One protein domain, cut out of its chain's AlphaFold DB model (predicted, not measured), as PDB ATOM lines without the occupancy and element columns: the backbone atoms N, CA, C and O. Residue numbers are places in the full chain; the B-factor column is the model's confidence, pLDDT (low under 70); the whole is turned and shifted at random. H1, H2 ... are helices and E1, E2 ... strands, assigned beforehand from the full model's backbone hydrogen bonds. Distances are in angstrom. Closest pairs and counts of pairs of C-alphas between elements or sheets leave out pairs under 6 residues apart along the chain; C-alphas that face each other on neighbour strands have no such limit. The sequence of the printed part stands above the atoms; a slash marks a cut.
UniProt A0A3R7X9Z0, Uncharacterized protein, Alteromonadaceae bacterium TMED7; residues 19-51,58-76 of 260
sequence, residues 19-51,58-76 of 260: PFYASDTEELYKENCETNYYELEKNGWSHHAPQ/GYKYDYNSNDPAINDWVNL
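Overview. This is residues 19 to 51 and 58 to 76 of the 260 residues of an uncharacterized protein of Alteromonadaceae bacterium TMED7 (UniProt A0A3R7X9Z0). Two helices, H1 and H2, make a corner as an L, about perpendicular to each other, and a small hairpin of two short strands, E1 and E2, lies away from H1, with no C-alpha of either strand within 8 A of it. Residues 21 to 27, before and at the start of H1, stick out. The printed part has 52 residues, under half of them in named elements, in the order H1, H2, E1, E2; the sheet, E1 - E2, is antiparallel and the class is mixed, helices and strands. The whole is compact, with a radius of gyration of the C-alphas of 11.3 A and spans of 30 by 22 by 21 A.

Arrangement. Look first at E1, residues 60 to 62, and E2, residues 73 to 75, an antiparallel hairpin with 140 degrees between their directions. You will find N 61 and O 74 within hydrogen-bond range at 2.9 A, and N 74 and O 61 at 2.8 A. H1, residues 26 to 35, is apart from both strands. H2, residues 37 to 42, is apart from E2. H1 and H2 are close but not clearly touching, about perpendicular at 89 degrees; their closest C-alphas, of Cys 33 and Leu 40, are 7.2 A apart. In both helices every O i to N i+4 pair is within hydrogen-bond range.

Along the chain. Find C-alpha 60 at (281.250, 392.895, 284.243), where E1 begins; E1 and E2 each measure 6.9 A, and E2 ends at C-alpha 75, (279.951, 390.828, 280.240). H1 runs 14.2 A from C-alpha 26 at (283.742, 404.734, 276.885), and H2 runs 8.6 A.

Size, cuts and confidence. The farthest C-alphas, of Ala 22 and Ile 70, are 31.4 A apart. Residues 52 to 57 are not printed, and C-alphas 51 and 58 are 12.4 A apart across that cut. Of the links printed whole, H1 to H2 is tight, E1 to E2 is short and none is long. The pLDDT is under 70 at residues 47 to 51, 58 to 59 and 62 to 72.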
ATOM      1  N   PRO A  19     283.682 396.399 273.157       88.94
ATOM      2  CA  PRO A  19     283.209 396.690 274.512       88.94
ATOM      3  C   PRO A  19     282.224 397.867 274.605       88.94
ATOM      4  O   PRO A  19     281.477 398.005 275.576       88.94
ATOM      5  N   PHE A  20     282.248 398.728 273.596       91.06
ATOM      6  CA  PHE A  20     281.457 399.944 273.462       91.06
ATOM      7  C   PHE A  20     280.926 400.020 272.029       91.06
ATOM      8  O   PHE A  20     281.486 399.401 271.120       91.06
ATOM      9  N   TYR A  21     279.844 400.764 271.823       92.06
ATOM     10  CA  TYR A  21     279.237 400.970 270.510       92.06
ATOM     11  C   TYR A  21     278.932 402.454 270.287       92.06
ATOM     12  O   TYR A  21     278.995 403.238 271.218       92.06
ATOM     13  N   ALA A  22     278.617 402.856 269.055       85.88
ATOM     14  CA  ALA A  22     278.593 404.259 268.621       85.88
ATOM     15  C   ALA A  22     277.900 405.260 269.578       85.88
ATOM     16  O   ALA A  22     278.406 406.368 269.726       85.88
ATOM     17  N   SER A  23     276.778 404.893 270.211       85.25
ATOM     18  CA  SER A  23     276.060 405.742 271.185       85.25
ATOM     19  C   SER A  23     276.295 405.370 272.653       85.25
ATOM     20  O   SER A  23     275.883 406.105 273.535       85.25
ATOM     21  N   ASP A  24     276.959 404.250 272.918       92.31
ATOM     22  CA  ASP A  24     277.351 403.777 274.244       92.31
ATOM     23  C   ASP A  24     278.880 403.705 274.254       92.31
ATOM     24  O   ASP A  24     279.462 402.639 274.025       92.31
ATOM     25  N   THR A  25     279.516 404.874 274.378       91.88
ATOM     26  CA  THR A  25     280.971 405.058 274.279       91.88
ATOM     27  C   THR A  25     281.652 404.972 275.641       91.88
ATOM     28  O   THR A  25     281.019 405.115 276.689       91.88
ATOM     29  N   GLU A  26     282.970 404.757 275.641       89.88
ATOM     30  CA  GLU A  26     283.742 404.734 276.885       89.88
ATOM     31  C   GLU A  26     283.736 406.101 277.573       89.88
ATOM     32  O   GLU A  26     283.655 406.181 278.798       89.88
ATOM     33  N   GLU A  27     283.790 407.172 276.786       90.38
ATOM     34  CA  GLU A  27     283.729 408.548 277.264       90.38
ATOM     35  C   GLU A  27     282.384 408.844 277.931       90.38
ATOM     36  O   GLU A  27     282.376 409.342 279.053       90.38
ATOM     37  N   LEU A  28     281.268 408.471 277.290       91.00
ATOM     38  CA  LEU A  28     279.929 408.660 277.853       91.00
ATOM     39  C   LEU A  28     279.748 407.843 279.133       91.00
ATOM     40  O   LEU A  28     279.187 408.332 280.109       91.00
ATOM     41  N   TYR A  29     280.243 406.604 279.159       88.81
ATOM     42  CA  TYR A  29     280.173 405.788 280.365       88.81
ATOM     43  C   TYR A  29     280.954 406.416 281.525       88.81
ATOM     44  O   TYR A  29     280.432 406.493 282.636       88.81
ATOM     45  N   LYS A  30     282.175 406.907 281.274       87.38
ATOM     46  CA  LYS A  30     282.985 407.605 282.287       87.38
ATOM     47  C   LYS A  30     282.293 408.867 282.789       87.38
ATOM     48  O   LYS A  30     282.243 409.074 283.996       87.38
ATOM     49  N   GLU A  31     281.723 409.659 281.884       89.31
ATOM     50  CA  GLU A  31     280.922 410.829 282.244       89.31
ATOM     51  C   GLU A  31     279.739 410.425 283.130       89.31
ATOM     52  O   GLU A  31     279.598 410.950 284.229       89.31
ATOM     53  N   ASN A  32     278.963 409.410 282.739       89.00
ATOM     54  CA  ASN A  32     277.853 408.904 283.545       89.00
ATOM     55  C   ASN A  32     278.304 408.394 284.923       89.00
ATOM     56  O   ASN A  32     277.582 408.589 285.898       89.00
ATOM     57  N   CYS A  33     279.486 407.785 285.050       85.62
ATOM     58  CA  CYS A  33     280.042 407.417 286.355       85.62
ATOM     59  C   CYS A  33     280.348 408.633 287.242       85.62
ATOM     60  O   CYS A  33     280.275 408.515 288.463       85.62
ATOM     61  N   GLU A  34     280.696 409.779 286.658       85.94
ATOM     62  CA  GLU A  34     281.004 411.011 287.390       85.94
ATOM     63  C   GLU A  34     279.745 411.832 287.706       85.94
ATOM     64  O   GLU A  34     279.610 412.356 288.812       85.94
ATOM     65  N   THR A  35     278.814 411.940 286.755       90.31
ATOM     66  CA  THR A  35     277.669 412.861 286.831       90.31
ATOM     67  C   THR A  35     276.347 412.176 287.153       90.31
ATOM     68  O   THR A  35     275.486 412.788 287.779       90.31
ATOM     69  N   ASN A  36     276.183 410.914 286.751       89.00
ATOM     70  CA  ASN A  36     274.923 410.163 286.799       89.00
ATOM     71  C   ASN A  36     275.067 408.828 287.558       89.00
ATOM     72  O   ASN A  36     274.326 407.878 287.304       89.00
ATOM     73  N   TYR A  37     276.018 408.744 288.499       85.75
ATOM     74  CA  TYR A  37     276.358 407.508 289.218       85.75
ATOM     75  C   TYR A  37     275.135 406.806 289.818       85.75
ATOM     76  O   TYR A  37     274.971 405.603 289.642       85.75
ATOM     77  N   TYR A  38     274.264 407.553 290.502       85.38
ATOM     78  CA  TYR A  38     273.087 406.981 291.159       85.38
ATOM     79  C   TYR A  38     272.080 406.401 290.160       85.38
ATOM     80  O   TYR A  38     271.448 405.394 290.462       85.38
ATOM     81  N   GLU A  39     271.963 406.981 288.962       87.31
ATOM     82  CA  GLU A  39     271.116 406.426 287.902       87.31
ATOM     83  C   GLU A  39     271.729 405.151 287.312       87.31
ATOM     84  O   GLU A  39     271.014 404.174 287.092       87.31
ATOM     85  N   LEU A  40     273.055 405.104 287.120       85.38
ATOM     86  CA  LEU A  40     273.739 403.862 286.742       85.38
ATOM     87  C   LEU A  40     273.548 402.777 287.807       85.38
ATOM     88  O   LEU A  40     273.216 401.647 287.469       85.38
ATOM     89  N   GLU A  41     273.743 403.109 289.082       81.56
ATOM     90  CA  GLU A  41     273.597 402.181 290.207       81.56
ATOM     91  C   GLU A  41     272.171 401.635 290.308       81.56
ATOM     92  O   GLU A  41     271.982 400.421 290.356       81.56
ATOM     93  N   LYS A  42     271.169 402.515 290.226       83.06
ATOM     94  CA  LYS A  42     269.747 402.149 290.211       83.06
ATOM     95  C   LYS A  42     269.403 401.169 289.087       83.06
ATOM     96  O   LYS A  42     268.599 400.263 289.288       83.06
ATOM     97  N   ASN A  43     270.032 401.325 287.924       81.56
ATOM     98  CA  ASN A  43     269.822 400.472 286.754       81.56
ATOM     99  C   ASN A  43     270.773 399.257 286.686       81.56
ATOM    100  O   ASN A  43     270.746 398.504 285.712       81.56
ATOM    101  N   GLY A  44     271.603 399.029 287.711       79.38
ATOM    102  CA  GLY A  44     272.510 397.877 287.780       79.38
ATOM    103  C   GLY A  44     273.762 397.988 286.899       79.38
ATOM    104  O   GLY A  44     274.358 396.972 286.540       79.38
ATOM    105  N   TRP A  45     274.160 399.210 286.537       82.38
ATOM    106  CA  TRP A  45     275.344 399.520 285.723       82.38
ATOM    107  C   TRP A  45     276.510 400.129 286.519       82.38
ATOM    108  O   TRP A  45     277.522 400.526 285.924       82.38
ATOM    109  N   SER A  46     276.402 400.203 287.850       72.19
ATOM    110  CA  SER A  46     277.532 400.523 288.727       72.19
ATOM    111  C   SER A  46     278.472 399.319 288.880       72.19
ATOM    112  O   SER A  46     278.092 398.162 288.704       72.19
ATOM    113  N   HIS A  47     279.743 399.585 289.179       65.19
ATOM    114  CA  HIS A  47     280.724 398.542 289.465       65.19
ATOM    115  C   HIS A  47     280.781 398.235 290.966       65.19
ATOM    116  O   HIS A  47     281.041 399.128 291.775       65.19
ATOM    117  N   HIS A  48     280.668 396.960 291.347       53.75
ATOM    118  CA  HIS A  48     281.039 396.525 292.692       53.75
ATOM    119  C   HIS A  48     282.570 396.385 292.817       53.75
ATOM    120  O   HIS A  48     283.171 395.418 292.359       53.75
ATOM    121  N   ALA A  49     283.165 397.364 293.510       47.81
ATOM    122  CA  ALA A  49     284.535 397.446 294.038       47.81
ATOM    123  C   ALA A  49     285.651 398.002 293.112       47.81
ATOM    124  O   ALA A  49     286.228 397.281 292.295       47.81
ATOM    125  N   PRO A  50     286.090 399.255 293.359       47.72
ATOM    126  CA  PRO A  50     287.377 399.770 292.924       47.72
ATOM    127  C   PRO A  50     288.449 399.363 293.945       47.72
ATOM    128  O   PRO A  50     288.601 399.978 294.996       47.72
ATOM    129  N   GLN A  51     289.230 398.333 293.637       40.66
ATOM    130  CA  GLN A  51     290.588 398.229 294.176       40.66
ATOM    131  C   GLN A  51     291.530 398.350 292.983       40.66
ATOM    132  O   GLN A  51     291.862 397.377 292.309       40.66
ATOM    133  N   GLY A  58     286.998 395.636 283.184       51.53
ATOM    134  CA  GLY A  58     285.963 394.612 283.299       51.53
ATOM    135  C   GLY A  58     284.596 395.161 282.960       51.53
ATOM    136  O   GLY A  58     283.977 395.796 283.801       51.53
ATOM    137  N   TYR A  59     284.077 394.828 281.783       66.94
ATOM    138  CA  TYR A  59     282.680 395.058 281.389       66.94
ATOM    139  C   TYR A  59     281.707 394.129 282.130       66.94
ATOM    140  O   TYR A  59     280.743 393.658 281.538       66.94
ATOM    141  N   LYS A  60     282.009 393.803 283.391       72.31
ATOM    142  CA  LYS A  60     281.250 392.895 284.243       72.31
ATOM    143  C   LYS A  60     280.246 393.705 285.044       72.31
ATOM    144  O   LYS A  60     280.635 394.588 285.804       72.31
ATOM    145  N   TYR A  61     278.984 393.360 284.869       72.75
ATOM    146  CA  TYR A  61     277.850 393.952 285.563       72.75
ATOM    147  C   TYR A  61     277.058 392.847 286.243       72.75
ATOM    148  O   TYR A  61     277.116 391.695 285.799       72.75
ATOM    149  N   ASP A  62     276.307 393.173 287.287       67.12
ATOM    150  CA  ASP A  62     275.490 392.171 287.957       67.12
ATOM    151  C   ASP A  62     274.424 391.619 287.004       67.12
ATOM    152  O   ASP A  62     273.747 392.325 286.240       67.12
ATOM    153  N   TYR A  63     274.284 390.297 287.000       66.94
ATOM    154  CA  TYR A  63     273.207 389.647 286.276       66.94
ATOM    155  C   TYR A  63     271.864 389.958 286.950       66.94
ATOM    156  O   TYR A  63     270.908 390.282 286.241       66.94
ATOM    157  N   ASN A  64     271.818 389.975 288.284       66.88
ATOM    158  CA  ASN A  64     270.683 390.439 289.074       66.88
ATOM    159  C   ASN A  64     271.121 391.538 290.054       66.88
ATOM    160  O   ASN A  64     271.721 391.248 291.082       66.88
ATOM    161  N   SER A  65     270.797 392.796 289.748       62.38
ATOM    162  CA  SER A  65     271.137 393.938 290.608       62.38
ATOM    163  C   SER A  65     270.365 393.951 291.931       62.38
ATOM    164  O   SER A  65     270.845 394.504 292.914       62.38
ATOM    165  N   ASN A  66     269.185 393.325 291.981       63.59
ATOM    166  CA  ASN A  66     268.346 393.291 293.181       63.59
ATOM    167  C   ASN A  66     268.757 392.187 294.170       63.59
ATOM    168  O   ASN A  66     268.414 392.267 295.347       63.59
ATOM    169  N   ASP A  67     269.460 391.153 293.698       66.38
ATOM    170  CA  ASP A  67     269.979 390.046 294.512       66.38
ATOM    171  C   ASP A  67     271.307 389.534 293.918       66.38
ATOM    172  O   ASP A  67     271.337 388.500 293.237       66.38
ATOM    173  N   PRO A  68     272.406 390.295 294.085       63.12
ATOM    174  CA  PRO A  68     273.681 389.976 293.461       63.12
ATOM    175  C   PRO A  68     274.353 388.797 294.174       63.12
ATOM    176  O   PRO A  68     274.899 388.919 295.276       63.12
ATOM    177  N   ALA A  69     274.361 387.630 293.530       63.91
ATOM    178  CA  ALA A  69     275.153 386.494 293.989       63.91
ATOM    179  C   ALA A  69     276.634 386.644 293.581       63.91
ATOM    180  O   ALA A  69     276.964 387.171 292.522       63.91
ATOM    181  N   ILE A  70     277.545 386.096 294.397       56.81
ATOM    182  CA  ILE A  70     279.019 386.244 294.301       56.81
ATOM    183  C   ILE A  70     279.637 385.894 292.924       56.81
ATOM    184  O   ILE A  70     280.766 386.291 292.655       56.81
ATOM    185  N   ASN A  71     278.925 385.182 292.045       64.56
ATOM    186  CA  ASN A  71     279.397 384.805 290.704       64.56
ATOM    187  C   ASN A  71     278.370 385.084 289.591       64.56
ATOM    188  O   ASN A  71     278.459 384.487 288.517       64.56
ATOM    189  N   ASP A  72     277.382 385.939 289.840       69.69
ATOM    190  CA  ASP A  72     276.276 386.177 288.914       69.69
ATOM    191  C   ASP A  72     276.512 387.462 288.111       69.69
ATOM    192  O   ASP A  72     275.903 388.499 288.363       69.69
ATOM    193  N   TRP A  73     277.466 387.412 287.173       73.88
ATOM    194  CA  TRP A  73     277.897 388.570 286.377       73.88
ATOM    195  C   TRP A  73     277.697 388.360 284.876       73.88
ATOM    196  O   TRP A  73     277.843 387.254 284.353       73.88
ATOM    197  N   VAL A  74     277.467 389.455 284.157       76.19
ATOM    198  CA  VAL A  74     277.397 389.510 282.693       76.19
ATOM    199  C   VAL A  74     278.462 390.419 282.125       76.19
ATOM    200  O   VAL A  74     278.672 391.522 282.619       76.19
ATOM    201  N   ASN A  75     279.097 389.967 281.043       81.56
ATOM    202  CA  ASN A  75     279.951 390.828 280.240       81.56
ATOM    203  C   ASN A  75     279.096 391.597 279.234       81.56
ATOM    204  O   ASN A  75     278.350 390.986 278.463       81.56
ATOM    205  N   LEU A  76     279.226 392.920 279.212       88.69
ATOM    206  CA  LEU A  76     278.674 393.720 278.133       88.69
ATOM    207  C   LEU A  76     279.674 393.813 276.980       88.69
ATOM    208  O   LEU A  76     280.719 394.450 277.092       88.69
TER     209      LEU A  76